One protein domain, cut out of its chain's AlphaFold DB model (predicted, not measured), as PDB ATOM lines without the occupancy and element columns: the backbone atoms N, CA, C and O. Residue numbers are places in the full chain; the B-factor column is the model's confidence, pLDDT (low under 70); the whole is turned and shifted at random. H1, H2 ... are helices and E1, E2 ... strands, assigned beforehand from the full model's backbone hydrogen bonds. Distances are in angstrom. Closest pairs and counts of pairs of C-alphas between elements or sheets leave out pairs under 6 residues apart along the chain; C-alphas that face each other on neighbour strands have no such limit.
ATOM      1  N   TRP A   4      50.099 -21.598  47.343       86.50
ATOM      2  CA  TRP A   4      49.375 -22.839  47.060       86.50
ATOM      3  C   TRP A   4      48.390 -23.226  48.155       86.50
ATOM      4  O   TRP A   4      47.286 -23.653  47.842       86.50
ATOM      5  N   GLU A   5      48.740 -23.007  49.423       88.56
ATOM      6  CA  GLU A   5      47.830 -23.264  50.543       88.56
ATOM      7  C   GLU A   5      46.555 -22.430  50.417       88.56
ATOM      8  O   GLU A   5      45.463 -22.944  50.648       88.56
ATOM      9  N   ALA A   6      46.684 -21.166  50.000       89.25
ATOM     10  CA  ALA A   6      45.537 -20.297  49.762       89.25
ATOM     11  C   ALA A   6      44.623 -20.855  48.659       89.25
ATOM     12  O   ALA A   6      43.410 -20.921  48.840       89.25
ATOM     13  N   MET A   7      45.199 -21.318  47.544       89.25
ATOM     14  CA  MET A   7      44.429 -21.944  46.462       89.25
ATOM     15  C   MET A   7      43.714 -23.215  46.937       89.25
ATOM     16  O   MET A   7      42.511 -23.348  46.730       89.25
ATOM     17  N   CYS A   8      44.420 -24.117  47.624       89.38
ATOM     18  CA  CYS A   8      43.846 -25.356  48.155       89.38
ATOM     19  C   CYS A   8      42.709 -25.093  49.149       89.38
ATOM     20  O   CYS A   8      41.671 -25.749  49.090       89.38
ATOM     21  N   GLN A   9      42.881 -24.118  50.045       90.06
ATOM     22  CA  GLN A   9      41.849 -23.751  51.011       90.06
ATOM     23  C   GLN A   9      40.592 -23.217  50.328       90.06
ATOM     24  O   GLN A   9      39.496 -23.625  50.706       90.06
ATOM     25  N   GLU A  10      40.724 -22.344  49.330       91.88
ATOM     26  CA  GLU A  10      39.560 -21.823  48.607       91.88
ATOM     27  C   GLU A  10      38.850 -22.913  47.798       91.88
ATOM     28  O   GLU A  10      37.624 -23.004  47.844       91.88
ATOM     29  N   LEU A  11      39.592 -23.812  47.146       90.75
ATOM     30  CA  LEU A  11      38.998 -24.958  46.450       90.75
ATOM     31  C   LEU A  11      38.216 -25.866  47.402       90.75
ATOM     32  O   LEU A  11      37.079 -26.231  47.109       90.75
ATOM     33  N   LYS A  12      38.795 -26.180  48.566       90.62
ATOM     34  CA  LYS A  12      38.145 -27.003  49.589       90.62
ATOM     35  C   LYS A  12      36.892 -26.334  50.150       90.62
ATOM     36  O   LYS A  12      35.870 -26.995  50.307       90.62
ATOM     37  N   LYS A  13      36.940 -25.026  50.422       92.56
ATOM     38  CA  LYS A  13      35.771 -24.252  50.878       92.56
ATOM     39  C   LYS A  13      34.647 -24.244  49.843       92.56
ATOM     40  O   LYS A  13      33.484 -24.323  50.225       92.56
ATOM     41  N   ALA A  14      34.989 -24.168  48.561       92.50
ATOM     42  CA  ALA A  14      34.034 -24.215  47.458       92.50
ATOM     43  C   ALA A  14      33.535 -25.635  47.127       92.50
ATOM     44  O   ALA A  14      32.658 -25.789  46.282       92.50
ATOM     45  N   GLY A  15      34.061 -26.668  47.795       91.81
ATOM     46  CA  GLY A  15      33.651 -28.059  47.602       91.81
ATOM     47  C   GLY A  15      34.284 -28.745  46.390       91.81
ATOM     48  O   GLY A  15      33.838 -29.825  46.007       91.81
ATOM     49  N   PHE A  16      35.321 -28.158  45.786       91.31
ATOM     50  CA  PHE A  16      36.053 -28.816  44.708       91.31
ATOM     51  C   PHE A  16      36.924 -29.949  45.253       91.31
ATOM     52  O   PHE A  16      37.608 -29.802  46.265       91.31
ATOM     53  N   GLN A  17      36.959 -31.055  44.513       88.56
ATOM     54  CA  GLN A  17      37.834 -32.196  44.776       88.56
ATOM     55  C   GLN A  17      38.787 -32.421  43.601       88.56
ATOM     56  O   GLN A  17      38.449 -32.146  42.442       88.56
ATOM     57  N   GLY A  18      39.992 -32.890  43.917       82.62
ATOM     58  CA  GLY A  18      40.983 -33.339  42.952       82.62
ATOM     59  C   GLY A  18      40.589 -34.694  42.380       82.62
ATOM     60  O   GLY A  18      40.190 -35.602  43.113       82.62
ATOM     61  N   GLN A  19      40.692 -34.836  41.059       78.38
ATOM     62  CA  GLN A  19      40.489 -36.109  40.381       78.38
ATOM     63  C   GLN A  19      41.411 -36.212  39.167       78.38
ATOM     64  O   GLN A  19      41.350 -35.399  38.244       78.38
ATOM     65  N   ARG A  20      42.228 -37.269  39.136       75.69
ATOM     66  CA  ARG A  20      43.120 -37.566  38.015       75.69
ATOM     67  C   ARG A  20      43.106 -39.043  37.657       75.69
ATOM     68  O   ARG A  20      43.516 -39.904  38.438       75.69
ATOM     69  N   GLY A  21      42.693 -39.329  36.423       76.62
ATOM     70  CA  GLY A  21      42.573 -40.696  35.920       76.62
ATOM     71  C   GLY A  21      41.652 -41.534  36.808       76.62
ATOM     72  O   GLY A  21      40.541 -41.115  37.115       76.62
ATOM     73  N   ASN A  22      42.142 -42.693  37.251       79.38
ATOM     74  CA  ASN A  22      41.384 -43.632  38.085       79.38
ATOM     75  C   ASN A  22      41.556 -43.401  39.597       79.38
ATOM     76  O   ASN A  22      41.151 -44.255  40.386       79.38
ATOM     77  N   ARG A  23      42.195 -42.304  40.030       79.69
ATOM     78  CA  ARG A  23      42.277 -42.000  41.465       79.69
ATOM     79  C   ARG A  23      40.901 -41.596  42.001       79.69
ATOM     80  O   ARG A  23      40.185 -40.868  41.309       79.69
ATOM     81  N   PRO A  24      40.541 -42.029  43.222       84.00
ATOM     82  CA  PRO A  24      39.333 -41.550  43.874       84.00
ATOM     83  C   PRO A  24      39.412 -40.031  44.117       84.00
ATOM     84  O   PRO A  24      40.521 -39.484  44.224       84.00
ATOM     85  N   PRO A  25      38.257 -39.351  44.221       86.44
ATOM     86  CA  PRO A  25      38.211 -37.950  44.614       86.44
ATOM     87  C   PRO A  25      38.926 -37.728  45.949       86.44
ATOM     88  O   PRO A  25      38.769 -38.518  46.882       86.44
ATOM     89  N   HIS A  26      39.718 -36.666  46.033       84.62
ATOM     90  CA  HIS A  26      40.475 -36.294  47.228       84.62
ATOM     91  C   HIS A  26      40.518 -34.774  47.391       84.62
ATOM     92  O   HIS A  26      40.206 -34.021  46.466       84.62
ATOM     93  N   ASP A  27      40.887 -34.318  48.584       86.75
ATOM     94  CA  ASP A  27      41.114 -32.899  48.839       86.75
ATOM     95  C   ASP A  27      42.369 -32.423  48.098       86.75
ATOM     96  O   ASP A  27      43.359 -33.148  48.019       86.75
ATOM     97  N   TYR A  28      42.348 -31.191  47.589       84.12
ATOM     98  CA  TYR A  28      43.532 -30.594  46.977       84.12
ATOM     99  C   TYR A  28      44.618 -30.337  48.021       84.12
ATOM    100  O   TYR A  28      44.424 -29.527  48.931       84.12
ATOM    101  N   GLU A  29      45.794 -30.933  47.836       81.88
ATOM    102  CA  GLU A  29      46.994 -30.576  48.588       81.88
ATOM    103  C   GLU A  29      47.873 -29.591  47.800       81.88
ATOM    104  O   GLU A  29      47.792 -29.532  46.568       81.88
ATOM    105  N   PRO A  30      48.742 -28.802  48.468       76.88
ATOM    106  CA  PRO A  30      49.603 -27.830  47.794       76.88
ATOM    107  C   PRO A  30      50.410 -28.430  46.645       76.88
ATOM    108  O   PRO A  30      50.567 -27.774  45.622       76.88
ATOM    109  N   PHE A  31      50.864 -29.680  46.782       68.06
ATOM    110  CA  PHE A  31      51.593 -30.400  45.738       68.06
ATOM    111  C   PHE A  31      50.732 -30.678  44.493       68.06
ATOM    112  O   PHE A  31      51.228 -30.553  43.374       68.06
ATOM    113  N   ASP A  32      49.439 -30.964  44.669       62.47
ATOM    114  CA  ASP A  32      48.488 -31.209  43.577       62.47
ATOM    115  C   ASP A  32      48.047 -29.913  42.879       62.47
ATOM    116  O   ASP A  32      47.598 -29.934  41.730       62.47
ATOM    117  N   ALA A  33      48.209 -28.768  43.548       56.31
ATOM    118  CA  ALA A  33      48.005 -27.441  42.971       56.31
ATOM    119  C   ALA A  33      49.214 -26.941  42.154       56.31
ATOM    120  O   ALA A  33      49.110 -25.915  41.474       56.31
ATOM    121  N   VAL A  34      50.356 -27.648  42.181       57.72
ATOM    122  CA  VAL A  34      51.555 -27.283  41.413       57.72
ATOM    123  C   VAL A  34      51.660 -28.114  40.127       57.72
ATOM    124  O   VAL A  34      51.479 -29.323  40.112       57.72
ATOM    125  N   PHE A  35      51.962 -27.434  39.020       54.78
ATOM    126  CA  PHE A  35      52.354 -27.951  37.698       54.78
ATOM    127  C   PHE A  35      51.909 -29.366  37.271       54.78
ATOM    128  O   PHE A  35      52.577 -30.362  37.538       54.78
ATOM    129  N   GLY A  36      50.842 -29.440  36.466       59.25
ATOM    130  CA  GLY A  36      50.341 -30.710  35.918       59.25
ATOM    131  C   GLY A  36      49.701 -31.624  36.970       59.25
ATOM    132  O   GLY A  36      49.436 -32.796  36.677       59.25
ATOM    133  N   GLY A  37      49.502 -31.103  38.182       70.44
ATOM    134  CA  GLY A  37      48.670 -31.693  39.216       70.44
ATOM    135  C   GLY A  37      47.183 -31.589  38.888       70.44
ATOM    136  O   GLY A  37      46.785 -31.172  37.799       70.44
ATOM    137  N   ASP A  38      46.355 -32.019  39.824       77.56
ATOM    138  CA  ASP A  38      44.991 -32.450  39.528       77.56
ATOM    139  C   ASP A  38      44.058 -31.290  39.153       77.56
ATOM    140  O   ASP A  38      43.100 -31.479  38.402       77.56
ATOM    141  N   ILE A  39      44.396 -30.064  39.567       83.00
ATOM    142  CA  ILE A  39      43.566 -28.881  39.316       83.00
ATOM    143  C   ILE A  39      43.378 -28.594  37.824       83.00
ATOM    144  O   ILE A  39      42.295 -28.207  37.402       83.00
ATOM    145  N   VAL A  40      44.400 -28.833  36.996       82.81
ATOM    146  CA  VAL A  40      44.332 -28.513  35.558       82.81
ATOM    147  C   VAL A  40      43.365 -29.425  34.804       82.81
ATOM    148  O   VAL A  40      42.981 -29.103  33.684       82.81
ATOM    149  N   PHE A  41      42.962 -30.553  35.401       82.81
ATOM    150  CA  PHE A  41      41.967 -31.465  34.836       82.81
ATOM    151  C   PHE A  41      40.530 -31.044  35.173       82.81
ATOM    152  O   PHE A  41      39.609 -31.442  34.461       82.81
ATOM    153  N   ASN A  42      40.340 -30.189  36.182       87.06
ATOM    154  CA  ASN A  42      39.046 -29.641  36.567       87.06
ATOM    155  C   ASN A  42      38.912 -28.188  36.071       87.06
ATOM    156  O   ASN A  42      39.368 -27.243  36.714       87.06
ATOM    157  N   LEU A  43      38.282 -28.010  34.904       89.69
ATOM    158  CA  LEU A  43      38.126 -26.697  34.265       89.69
ATOM    159  C   LEU A  43      37.374 -25.692  35.153       89.69
ATOM    160  O   LEU A  43      37.741 -24.520  35.210       89.69
ATOM    161  N   GLU A  44      36.350 -26.152  35.873       90.94
ATOM    162  CA  GLU A  44      35.552 -25.305  36.763       90.94
ATOM    163  C   GLU A  44      36.381 -24.791  37.943       90.94
ATOM    164  O   GLU A  44      36.306 -23.609  38.271       90.94
ATOM    165  N   ALA A  45      37.234 -25.641  38.526       90.19
ATOM    166  CA  ALA A  45      38.156 -25.245  39.588       90.19
ATOM    167  C   ALA A  45      39.165 -24.182  39.113       90.19
ATOM    168  O   ALA A  45      39.452 -23.226  39.837       90.19
ATOM    169  N   VAL A  46      39.673 -24.309  37.880       90.56
ATOM    170  CA  VAL A  46      40.569 -23.310  37.271       90.56
ATOM    171  C   VAL A  46      39.853 -21.969  37.113       90.56
ATOM    172  O   VAL A  46      40.354 -20.952  37.595       90.56
ATOM    173  N   HIS A  47      38.663 -21.964  36.506       92.12
ATOM    174  CA  HIS A  47      37.875 -20.741  36.330       92.12
ATOM    175  C   HIS A  47      37.484 -20.110  37.669       92.12
ATOM    176  O   HIS A  47      37.518 -18.889  37.816       92.12
ATOM    177  N   TYR A  48      37.157 -20.926  38.672       93.44
ATOM    178  CA  TYR A  48      36.857 -20.448  40.015       93.44
ATOM    179  C   TYR A  48      38.041 -19.683  40.621       93.44
ATOM    180  O   TYR A  48      37.876 -18.550  41.075       93.44
ATOM    181  N   LEU A  49      39.254 -20.243  40.566       91.56
ATOM    182  CA  LEU A  49      40.442 -19.553  41.076       91.56
ATOM    183  C   LEU A  49      40.816 -18.303  40.269       91.56
ATOM    184  O   LEU A  49      41.342 -17.350  40.851       91.56
ATOM    185  N   GLN A  50      40.557 -18.283  38.959       91.69
ATOM    186  CA  GLN A  50      40.721 -17.083  38.129       91.69
ATOM    187  C   GLN A  50      39.755 -15.979  38.564       91.69
ATOM    188  O   GLN A  50      40.179 -14.849  38.797       91.69
ATOM    189  N   ASN A  51      38.481 -16.319  38.770       93.88
ATOM    190  CA  ASN A  51      37.460 -15.379  39.235       93.88
ATOM    191  C   ASN A  51      37.763 -14.832  40.639       93.88
ATOM    192  O   ASN A  51      37.474 -13.673  40.923       93.88
ATOM    193  N   MET A  52      38.387 -15.639  41.500       91.81
ATOM    194  CA  MET A  52      38.855 -15.222  42.829       91.81
ATOM    195  C   MET A  52      40.142 -14.377  42.793       91.81
ATOM    196  O   MET A  52      40.583 -13.890  43.834       91.81
ATOM    197  N   GLY A  53      40.788 -14.221  41.631       91.00
ATOM    198  CA  GLY A  53      42.075 -13.529  41.506       91.00
ATOM    199  C   GLY A  53      43.246 -14.282  42.150       91.00
ATOM    200  O   GLY A  53      44.279 -13.690  42.475       91.00
ATOM    201  N   LEU A  54      43.101 -15.591  42.366       89.75
ATOM    202  CA  LEU A  54      44.170 -16.456  42.865       89.75
ATOM    203  C   LEU A  54      45.014 -17.033  41.726       89.75
ATOM    204  O   LEU A  54      46.216 -17.233  41.905       89.75
ATOM    205  N   LEU A  55      44.422 -17.218  40.548       89.19
ATOM    206  CA  LEU A  55      45.140 -17.417  39.290       89.19
ATOM    207  C   LEU A  55      45.206 -16.113  38.492       89.19
ATOM    208  O   LEU A  55      44.454 -15.177  38.744       89.19
ATOM    209  N   ASP A  56      46.148 -16.049  37.549       86.75
ATOM    210  CA  ASP A  56      46.347 -14.912  36.638       86.75
ATOM    211  C   ASP A  56      46.596 -13.552  37.323       86.75
ATOM    212  O   ASP A  56      46.464 -12.491  36.721       86.75
ATOM    213  N   ASN A  57      47.070 -13.573  38.570       87.56
ATOM    214  CA  ASN A  57      47.410 -12.386  39.368       87.56
ATOM    215  C   ASN A  57      48.892 -11.965  39.261       87.56
ATOM    216  O   ASN A  57      49.429 -11.257  40.121       87.56
ATOM    217  N   GLY A  58      49.583 -12.444  38.226       86.75
ATOM    218  CA  GLY A  58      51.016 -12.241  38.005       86.75
ATOM    219  C   GLY A  58      51.923 -13.196  38.787       86.75
ATOM    220  O   GLY A  58      53.124 -13.221  38.521       86.75
ATOM    221  N   LYS A  59      51.402 -14.008  39.721       89.56
ATOM    222  CA  LYS A  59      52.158 -15.122  40.314       89.56
ATOM    223  C   LYS A  59      52.023 -16.370  39.458       89.56
ATOM    224  O   LYS A  59      50.938 -16.737  39.023       89.56
ATOM    225  N   CYS A  60      53.137 -17.058  39.243       88.94
ATOM    226  CA  CYS A  60      53.134 -18.323  38.533       88.94
ATOM    227  C   CYS A  60      52.578 -19.442  39.434       88.94
ATOM    228  O   CYS A  60      53.206 -19.747  40.449       88.94
ATOM    229  N   PRO A  61      51.499 -20.149  39.046       86.69
ATOM    230  CA  PRO A  61      50.922 -21.246  39.834       86.69
ATOM    231  C   PRO A  61      51.860 -22.448  39.983       86.69
ATOM    232  O   PRO A  61      51.640 -23.318  40.815       86.69
ATOM    233  N   MET A  62      52.948 -22.503  39.216       85.56
ATOM    234  CA  MET A  62      53.911 -23.599  39.291       85.56
ATOM    235  C   MET A  62      55.090 -23.357  40.230       85.56
ATOM    236  O   MET A  62      55.763 -24.304  40.613       85.56
ATOM    237  N   CYS A  63      55.431 -22.103  40.520       86.38
ATOM    238  CA  CYS A  63      56.605 -21.800  41.349       86.38
ATOM    239  C   CYS A  63      56.396 -20.640  42.325       86.38
ATOM    240  O   CYS A  63      57.318 -20.293  43.053       86.38
ATOM    241  N   GLY A  64      55.224 -20.003  42.315       87.50
ATOM    242  CA  GLY A  64      54.877 -18.867  43.169       87.50
ATOM    243  C   GLY A  64      55.594 -17.557  42.835       87.50
ATOM    244  O   GLY A  64      55.224 -16.514  43.373       87.50
ATOM    245  N   ILE A  65      56.585 -17.581  41.937       88.50
ATOM    246  CA  ILE A  65      57.333 -16.392  41.518       88.50
ATOM    247  C   ILE A  65      56.400 -15.443  40.772       88.50
ATOM    248  O   ILE A  65      55.666 -15.860  39.872       88.50
ATOM    249  N   ARG A  66      56.461 -14.164  41.142       88.31
ATOM    250  CA  ARG A  66      55.752 -13.090  40.454       88.31
ATOM    251  C   ARG A  66      56.566 -12.594  39.263       88.31
ATOM    252  O   ARG A  66      57.761 -12.350  39.405       88.31
ATOM    253  N   GLU A  67      55.917 -12.420  38.120       84.69
ATOM    254  CA  GLU A  67      56.464 -11.691  36.974       84.69
ATOM    255  C   GLU A  67      55.530 -10.521  36.649       84.69
ATOM    256  O   GLU A  67      54.312 -10.682  36.618       84.69
ATOM    257  N   ASP A  68      56.103  -9.341  36.407       77.69
ATOM    258  CA  ASP A  68      55.323  -8.140  36.081       77.69
ATOM    259  C   ASP A  68      54.707  -8.218  34.676       77.69
ATOM    260  O   ASP A  68      53.677  -7.607  34.399       77.69
ATOM    261  N   ALA A  69      55.329  -8.995  33.783       79.25
ATOM    262  CA  ALA A  69      54.889  -9.172  32.407       79.25
ATOM    263  C   ALA A  69      54.301 -10.573  32.198       79.25
ATOM    264  O   ALA A  69      55.015 -11.577  32.162       79.25
ATOM    265  N   VAL A  70      52.985 -10.627  32.012       80.38
ATOM    266  CA  VAL A  70      52.206 -11.862  31.895       80.38
ATOM    267  C   VAL A  70      52.169 -12.335  30.432       80.38
ATOM    268  O   VAL A  70      51.170 -12.211  29.737       80.38
ATOM    269  N   ASN A  71      53.308 -12.828  29.932       87.00
ATOM    270  CA  ASN A  71      53.501 -13.131  28.500       87.00
ATOM    271  C   ASN A  71      53.395 -14.618  28.128       87.00
ATOM    272  O   ASN A  71      53.403 -14.956  26.944       87.00
ATOM    273  N   TYR A  72      53.378 -15.519  29.109       89.50
ATOM    274  CA  TYR A  72      53.403 -16.960  28.868       89.50
ATOM    275  C   TYR A  72      52.194 -17.622  29.519       89.50
ATOM    276  O   TYR A  72      51.914 -17.385  30.691       89.50
ATOM    277  N   ALA A  73      51.512 -18.484  28.770       89.25
ATOM    278  CA  ALA A  73      50.366 -19.251  29.241       89.25
ATOM    279  C   ALA A  73      50.499 -20.720  28.835       89.25
ATOM    280  O   ALA A  73      51.092 -21.039  27.800       89.25
ATOM    281  N   LEU A  74      49.964 -21.612  29.663       87.88
ATOM    282  CA  LEU A  74      49.805 -23.024  29.334       87.88
ATOM    283  C   LEU A  74      48.329 -23.311  29.101       87.88
ATOM    284  O   LEU A  74      47.502 -22.892  29.904       87.88
ATOM    285  N   SER A  75      48.034 -24.054  28.035       88.94
ATOM    286  CA  SER A  75      46.684 -24.500  27.691       88.94
ATOM    287  C   SER A  75      46.639 -26.024  27.639       88.94
ATOM    288  O   SER A  75      47.490 -26.656  27.010       88.94
ATOM    289  N   TYR A  76      45.644 -26.606  28.302       84.44
ATOM    290  CA  TYR A  76      45.393 -28.045  28.339       84.44
ATOM    291  C   TYR A  76      44.262 -28.435  27.378       84.44
ATOM    292  O   TYR A  76      43.489 -27.597  26.918       84.44
ATOM    293  N   GLN A  77      44.162 -29.730  27.056       81.94
ATOM    294  CA  GLN A  77      43.185 -30.248  26.085       81.94
ATOM    295  C   GLN A  77      41.724 -30.006  26.487       81.94
ATOM    296  O   GLN A  77      40.865 -29.904  25.620       81.94
ATOM    297  N   ASN A  78      41.447 -29.890  27.787       83.38
ATOM    298  CA  ASN A  78      40.124 -29.574  28.328       83.38
ATOM    299  C   ASN A  78      39.783 -28.071  28.275       83.38
ATOM    300  O   ASN A  78      38.758 -27.670  28.813       83.38
ATOM    301  N   GLY A  79      40.635 -27.234  27.674       85.81
ATOM    302  CA  GLY A  79      40.438 -25.786  27.571       85.81
ATOM    303  C   GLY A  79      41.004 -24.978  28.742       85.81
ATOM    304  O   GLY A  79      41.091 -23.754  28.634       85.81
ATOM    305  N   ALA A  80      41.456 -25.627  29.821       86.69
ATOM    306  CA  ALA A  80      42.028 -24.927  30.965       86.69
ATOM    307  C   ALA A  80      43.289 -24.165  30.542       86.69
ATOM    308  O   ALA A  80      44.239 -24.760  30.023       86.69
ATOM    309  N   THR A  81      43.286 -22.850  30.762       89.06
ATOM    310  CA  THR A  81      44.391 -21.958  30.400       89.06
ATOM    311  C   THR A  81      44.731 -21.045  31.567       89.06
ATOM    312  O   THR A  81      43.831 -20.475  32.170       89.06
ATOM    313  N   PHE A  82      46.020 -20.907  31.879       88.38
ATOM    314  CA  PHE A  82      46.513 -20.038  32.951       88.38
ATOM    315  C   PHE A  82      47.923 -19.530  32.647       88.38
ATOM    316  O   PHE A  82      48.710 -20.186  31.951       88.38
ATOM    317  N   HIS A  83      48.264 -18.365  33.194       90.56
ATOM    318  CA  HIS A  83      49.569 -17.754  32.995       90.56
ATOM    319  C   HIS A  83      50.652 -18.364  33.885       90.56
ATOM    320  O   HIS A  83      50.427 -18.757  35.028       90.56
ATOM    321  N   VAL A  84      51.871 -18.435  33.354       90.12
ATOM    322  CA  VAL A  84      53.043 -19.002  34.028       90.12
ATOM    323  C   VAL A  84      54.277 -18.145  33.777       90.12
ATOM    324  O   VAL A  84      54.331 -17.386  32.816       90.12
ATOM    325  N   CYS A  85      55.309 -18.294  34.610       90.62
ATOM    326  CA  CYS A  85      56.557 -17.575  34.390       90.62
ATOM    327  C   CYS A  85      57.351 -18.158  33.212       90.62
ATOM    328  O   CYS A  85      57.238 -19.345  32.869       90.62
ATOM    329  N   LYS A  86      58.243 -17.351  32.629       90.56
ATOM    330  CA  LYS A  86      59.081 -17.753  31.483       90.56
ATOM    331  C   LYS A  86      59.871 -19.040  31.729       90.56
ATOM    332  O   LYS A  86      60.006 -19.879  30.833       90.56
ATOM    333  N   LYS A  87      60.439 -19.187  32.931       89.44
ATOM    334  CA  LYS A  87      61.248 -20.356  33.319       89.44
ATOM    335  C   LYS A  87      60.406 -21.631  33.268       89.44
ATOM    336  O   LYS A  87      60.804 -22.612  32.640       89.44
ATOM    337  N   CYS A  88      59.234 -21.573  33.884       89.31
ATOM    338  CA  CYS A  88      58.274 -22.659  33.965       89.31
ATOM    339  C   CYS A  88      57.712 -23.045  32.591       89.31
ATOM    340  O   CYS A  88      57.698 -24.228  32.249       89.31
ATOM    341  N   TYR A  89      57.379 -22.059  31.755       89.50
ATOM    342  CA  TYR A  89      56.953 -22.291  30.374       89.50
ATOM    343  C   TYR A  89      58.012 -23.049  29.557       89.50
ATOM    344  O   TYR A  89      57.729 -24.072  28.932       89.50
ATOM    345  N   LYS A  90      59.272 -22.592  29.597       89.62
ATOM    346  CA  LYS A  90      60.374 -23.254  28.876       89.62
ATOM    347  C   LYS A  90      60.629 -24.675  29.374       89.62
ATOM    348  O   LYS A  90      60.966 -25.545  28.572       89.62
ATOM    349  N   GLN A  91      60.500 -24.912  30.678       88.50
ATOM    350  CA  GLN A  91      60.647 -26.243  31.262       88.50
ATOM    351  C   GLN A  91      59.537 -27.187  30.785       88.50
ATOM    352  O   GLN A  91      59.848 -28.294  30.346       88.50
ATOM    353  N   TYR A  92      58.281 -26.726  30.778       85.50
ATOM    354  CA  TYR A  92      57.152 -27.482  30.230       85.50
ATOM    355  C   TYR A  92      57.383 -27.864  28.766       85.50
ATOM    356  O   TYR A  92      57.335 -29.039  28.404       85.50
ATOM    357  N   ALA A  93      57.733 -26.884  27.927       85.81
ATOM    358  CA  ALA A  93      57.954 -27.102  26.501       85.81
ATOM    359  C   ALA A  93      59.070 -28.127  26.222       85.81
ATOM    360  O   ALA A  93      58.967 -28.927  25.289       85.81
ATOM    361  N   ARG A  94      60.133 -28.142  27.041       85.56
ATOM    362  CA  ARG A  94      61.204 -29.150  26.951       85.56
ATOM    363  C   ARG A  94      60.705 -30.550  27.312       85.56
ATOM    364  O   ARG A  94      61.012 -31.490  26.583       85.56
ATOM    365  N   GLN A  95      59.934 -30.683  28.390       81.81
ATOM    366  CA  GLN A  95      59.371 -31.970  28.812       81.81
ATOM    367  C   GLN A  95      58.403 -32.535  27.766       81.81
ATOM    368  O   GLN A  95      58.515 -33.702  27.395       81.81
ATOM    369  N   GLU A  96      57.508 -31.708  27.226       78.31
ATOM    370  CA  GLU A  96      56.583 -32.121  26.164       78.31
ATOM    371  C   GLU A  96      57.322 -32.556  24.891       78.31
ATOM    372  O   GLU A  96      56.996 -33.584  24.290       78.31
ATOM    373  N   LYS A  97      58.388 -31.841  24.509       77.94
ATOM    374  CA  LYS A  97      59.239 -32.241  23.378       77.94
ATOM    375  C   LYS A  97      59.918 -33.593  23.622       77.94
ATOM    376  O   LYS A  97      59.984 -34.412  22.707       77.94
ATOM    377  N   GLN A  98      60.391 -33.849  24.842       72.69
ATOM    378  CA  GLN A  98      61.033 -35.115  25.203       72.69
ATOM    379  C   GLN A  98      60.047 -36.294  25.185       72.69
ATOM    380  O   GLN A  98      60.388 -37.353  24.659       72.69
ATOM    381  N   LYS A  99      58.810 -36.109  25.673       66.19
ATOM    382  CA  LYS A  99      57.749 -37.133  25.593       66.19
ATOM    383  C   LYS A  99      57.461 -37.538  24.145       66.19
ATOM    384  O   LYS A  99      57.399 -38.727  23.842       66.19
ATOM    385  N   ARG A 100      57.347 -36.557  23.240       61.62
ATOM    386  CA  ARG A 100      57.116 -36.804  21.805       61.62
ATOM    387  C   ARG A 100      58.290 -37.523  21.137       61.62
ATOM    388  O   ARG A 100      58.068 -38.434  20.345       61.62
ATOM    389  N   GLY A 101      59.524 -37.151  21.481       60.38
ATOM    390  CA  GLY A 101      60.725 -37.810  20.959       60.38
ATOM    391  C   GLY A 101      60.812 -39.288  21.353       60.38
ATOM    392  O   GLY A 101      61.109 -40.128  20.510       60.38
ATOM    393  N   CYS A 102      60.484 -39.618  22.604       58.28
ATOM    394  CA  CYS A 102      60.532 -40.996  23.100       58.28
ATOM    395  C   CYS A 102      59.441 -41.889  22.475       58.28
ATOM    396  O   CYS A 102      59.709 -43.028  22.096       58.28
ATOM    397  N   ALA A 103      58.227 -41.354  22.288       58.25
ATOM    398  CA  ALA A 103      57.131 -42.082  21.645       58.25
ATOM    399  C   ALA A 103      57.443 -42.463  20.184       58.25
ATOM    400  O   ALA A 103      57.054 -43.535  19.725       58.25
ATOM    401  N   CYS A 104      58.185 -41.620  19.461       56.62
ATOM    402  CA  CYS A 104      58.538 -41.869  18.064       56.62
ATOM    403  C   CYS A 104      59.518 -43.053  17.907       56.62
ATOM    404  O   CYS A 104      59.354 -43.871  17.003       56.62
ATOM    405  N   CYS A 105      60.476 -43.216  18.828       59.88
ATOM    406  CA  CYS A 105      61.434 -44.330  18.796       59.88
ATOM    407  C   CYS A 105      60.773 -45.704  19.002       59.88
ATOM    408  O   CYS A 105      61.159 -46.673  18.351       59.88
ATOM    409  N   LEU A 106      59.761 -45.796  19.874       62.72
ATOM    410  CA  LEU A 106      59.050 -47.057  20.128       62.72
ATOM    411  C   LEU A 106      58.265 -47.538  18.900       62.72
ATOM    412  O   LEU A 106      58.243 -48.734  18.616       62.72
ATOM    413  N   ILE A 107      57.672 -46.613  18.142       69.69
ATOM    414  CA  ILE A 107      56.933 -46.938  16.915       69.69
ATOM    415  C   ILE A 107      57.884 -47.491  15.846       69.69
ATOM    416  O   ILE A 107      57.578 -48.504  15.219       69.69
ATOM    417  N   VAL A 108      59.062 -46.882  15.671       72.19
ATOM    418  CA  VAL A 108      60.058 -47.343  14.688       72.19
ATOM    419  C   VAL A 108      60.556 -48.757  15.010       72.19
ATOM    420  O   VAL A 108      60.644 -49.591  14.111       72.19
ATOM    421  N   LEU A 109      60.826 -49.060  16.283       74.25
ATOM    422  CA  LEU A 109      61.253 -50.400  16.705       74.25
ATOM    423  C   LEU A 109      60.168 -51.461  16.480       74.25
ATOM    424  O   LEU A 109      60.481 -52.560  16.024       74.25
ATOM    425  N   ALA A 110      58.901 -51.131  16.744       74.62
ATOM    426  CA  ALA A 110      57.786 -52.042  16.497       74.62
ATOM    427  C   ALA A 110      57.626 -52.358  14.999       74.62
ATOM    428  O   ALA A 110      57.490 -53.523  14.627       74.62
ATOM    429  N   VAL A 111      57.709 -51.343  14.131       79.50
ATOM    430  CA  VAL A 111      57.619 -51.528  12.672       79.50
ATOM    431  C   VAL A 111      58.779 -52.378  12.148       79.50
ATOM    432  O   VAL A 111      58.551 -53.318  11.390       79.50
ATOM    433  N   LEU A 112      60.014 -52.110  12.588       81.62
ATOM    434  CA  LEU A 112      61.176 -52.918  12.207       81.62
ATOM    435  C   LEU A 112      61.045 -54.372  12.674       81.62
ATOM    436  O   LEU A 112      61.347 -55.282  11.906       81.62
ATOM    437  N   GLY A 113      60.548 -54.603  13.893       79.31
ATOM    438  CA  GLY A 113      60.298 -55.949  14.410       79.31
ATOM    439  C   GLY A 113      59.301 -56.740  13.558       79.31
ATOM    440  O   GLY A 113      59.561 -57.897  13.233       79.31
ATOM    441  N   VAL A 114      58.200 -56.109  13.134       82.31
ATOM    442  CA  VAL A 114      57.195 -56.741  12.259       82.31
ATOM    443  C   VAL A 114      57.770 -57.049  10.874       82.31
ATOM    444  O   VAL A 114      57.540 -58.139  10.355       82.31
ATOM    445  N   ILE A 115      58.549 -56.132  10.291       83.19
ATOM    446  CA  ILE A 115      59.193 -56.349   8.986       83.19
ATOM    447  C   ILE A 115      60.175 -57.524   9.059       83.19
ATOM    448  O   ILE A 115      60.115 -58.422   8.222       83.19
ATOM    449  N   ILE A 116      61.046 -57.553  10.073       84.06
ATOM    450  CA  ILE A 116      62.019 -58.638  10.258       84.06
ATOM    451  C   ILE A 116      61.295 -59.970  10.468       84.06
ATOM    452  O   ILE A 116      61.641 -60.955   9.822       84.06
ATOM    453  N   TYR A 117      60.261 -60.003  11.313       83.62
ATOM    454  CA  TYR A 117      59.459 -61.207  11.532       83.62
ATOM    455  C   TYR A 117      58.798 -61.706  10.238       83.62
ATOM    456  O   TYR A 117      58.851 -62.899   9.944       83.62
ATOM    457  N   GLY A 118      58.231 -60.798   9.438       79.50
ATOM    458  CA  GLY A 118      57.642 -61.130   8.140       79.50
ATOM    459  C   GLY A 118      58.660 -61.706   7.152       79.50
ATOM    460  O   GLY A 118      58.365 -62.692   6.482       79.50
ATOM    461  N   ILE A 119      59.874 -61.149   7.103       80.56
ATOM    462  CA  ILE A 119      60.967 -61.663   6.259       80.56
ATOM    463  C   ILE A 119      61.413 -63.056   6.724       80.56
ATOM    464  O   ILE A 119      61.610 -63.939   5.895       80.56
ATOM    465  N   VAL A 120      61.545 -63.280   8.035       79.06
ATOM    466  CA  VAL A 120      61.926 -64.591   8.589       79.06
ATOM    467  C   VAL A 120      60.879 -65.658   8.258       79.06
ATOM    468  O   VAL A 120      61.248 -66.752   7.844       79.06
ATOM    469  N   GLN A 121      59.586 -65.343   8.376       72.62
ATOM    470  CA  GLN A 121      58.505 -66.257   7.984       72.62
ATOM    471  C   GLN A 121      58.540 -66.600   6.485       72.62
ATOM    472  O   GLN A 121      58.340 -67.752   6.119       72.62
ATOM    473  N   LEU A 122      58.853 -65.627   5.624       70.56
ATOM    474  CA  LEU A 122      58.995 -65.825   4.176       70.56
ATOM    475  C   LEU A 122      60.221 -66.657   3.769       70.56
ATOM    476  O   LEU A 122      60.212 -67.227   2.689       70.56
ATOM    477  N   LEU A 123      61.271 -66.698   4.594       68.62
ATOM    478  CA  LEU A 123      62.494 -67.471   4.334       68.62
ATOM    479  C   LEU A 123      62.435 -68.912   4.863       68.62
ATOM    480  O   LEU A 123      63.274 -69.728   4.489       68.62
ATOM    481  N   ILE A 124      61.503 -69.201   5.776       70.50
ATOM    482  CA  ILE A 124      61.296 -70.535   6.366       70.50
ATOM    483  C   ILE A 124      60.239 -71.340   5.581       70.50
ATOM    484  O   ILE A 124      60.196 -72.565   5.715       70.50
ATOM    485  N   LEU A 125      59.412 -70.670   4.769       52.94
ATOM    486  CA  LEU A 125      58.460 -71.282   3.833       52.94
ATOM    487  C   LEU A 125      59.138 -71.657   2.505       52.94
ATOM    488  O   LEU A 125      58.773 -72.718   1.952       52.94
TER     489      LEU A 125
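What this domain is: This is residues 4 to 125 of the 125 residues of an uncharacterized protein of Prevotella copri (UniProt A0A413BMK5). A compact body of three short helices, a tiny two-strand hairpin and long loops sits at one end, and one long helix sticks out from it like a handle, with residues 94 to 124 of H4 standing free. In the body, H1 and H3 meet nearly at right angles, while the hairpin E1 and E2 lies near the root of H4. The printed part has 122 residues with four named helices and two named strands, in the order H1, H2, H3, E1, E2, H4; the sheet, E1 - E2, is antiparallel and the class is mostly helix. The whole is only just extended, close to loose, with a radius of gyration of the C-alphas of 20.9 A, and H4 makes most of the length in spans of 71 by 35 by 21 A.

How they stand to each other: Start at the hairpin of E1, residues 73 to 75, and E2, residues 81 to 83, antiparallel with 163 degrees between their directions. There N 74 and O 82 are 3.0 A apart and N 82 and O 74 are 3.2 A apart, both within hydrogen-bond range. Look next to H4, residues 86 to 124, whose closest C-alpha to E1 is that of Tyr 89, 7.3 A from Leu 74. H3, residues 43 to 51, comes closest to E2 with the C-alphas of Val 46 and Thr 81, 8.0 A apart. H1, residues 4 to 13, touches H3, closest at the C-alphas of Leu 11 and Ala 45, 6.9 A, and their lines are only just about perpendicular at 71 degrees. H2, residues 38 to 41, and H3 only just touch, only at the corner by their link, with 3 pairs of C-alphas within 8 A; the closest are Ile 39 and Ala 45, 6.5 A. H4 touches no helix. In H1 and H3 every O i to N i+4 pair is within hydrogen-bond range, in H4 32 of 35, and H2 is too short for such a pair.

Where its parts are: Find C-alpha 73 at (50.366, -19.251, 29.241), where E1 begins; E1 spans 6.6 A and E2 7.2 A. From C-alpha 86 at (59.081, -17.753, 31.483), H4 runs 58.5 A to C-alpha 124 at (61.296, -70.535, 6.366). H1 measures 14.2 A, H3 12.4 A and H2 5.7 A.

The domain as a whole: The C-alphas of Met 52 and Leu 125, the two farthest apart, are 71.0 A apart. The printed part has no cut. Look for the long links at residues 14 to 37 and 52 to 72. The mean pLDDT of the printed part is 81.7, and residues 31 to 36, 99 to 107, 123 and 125 are under 70.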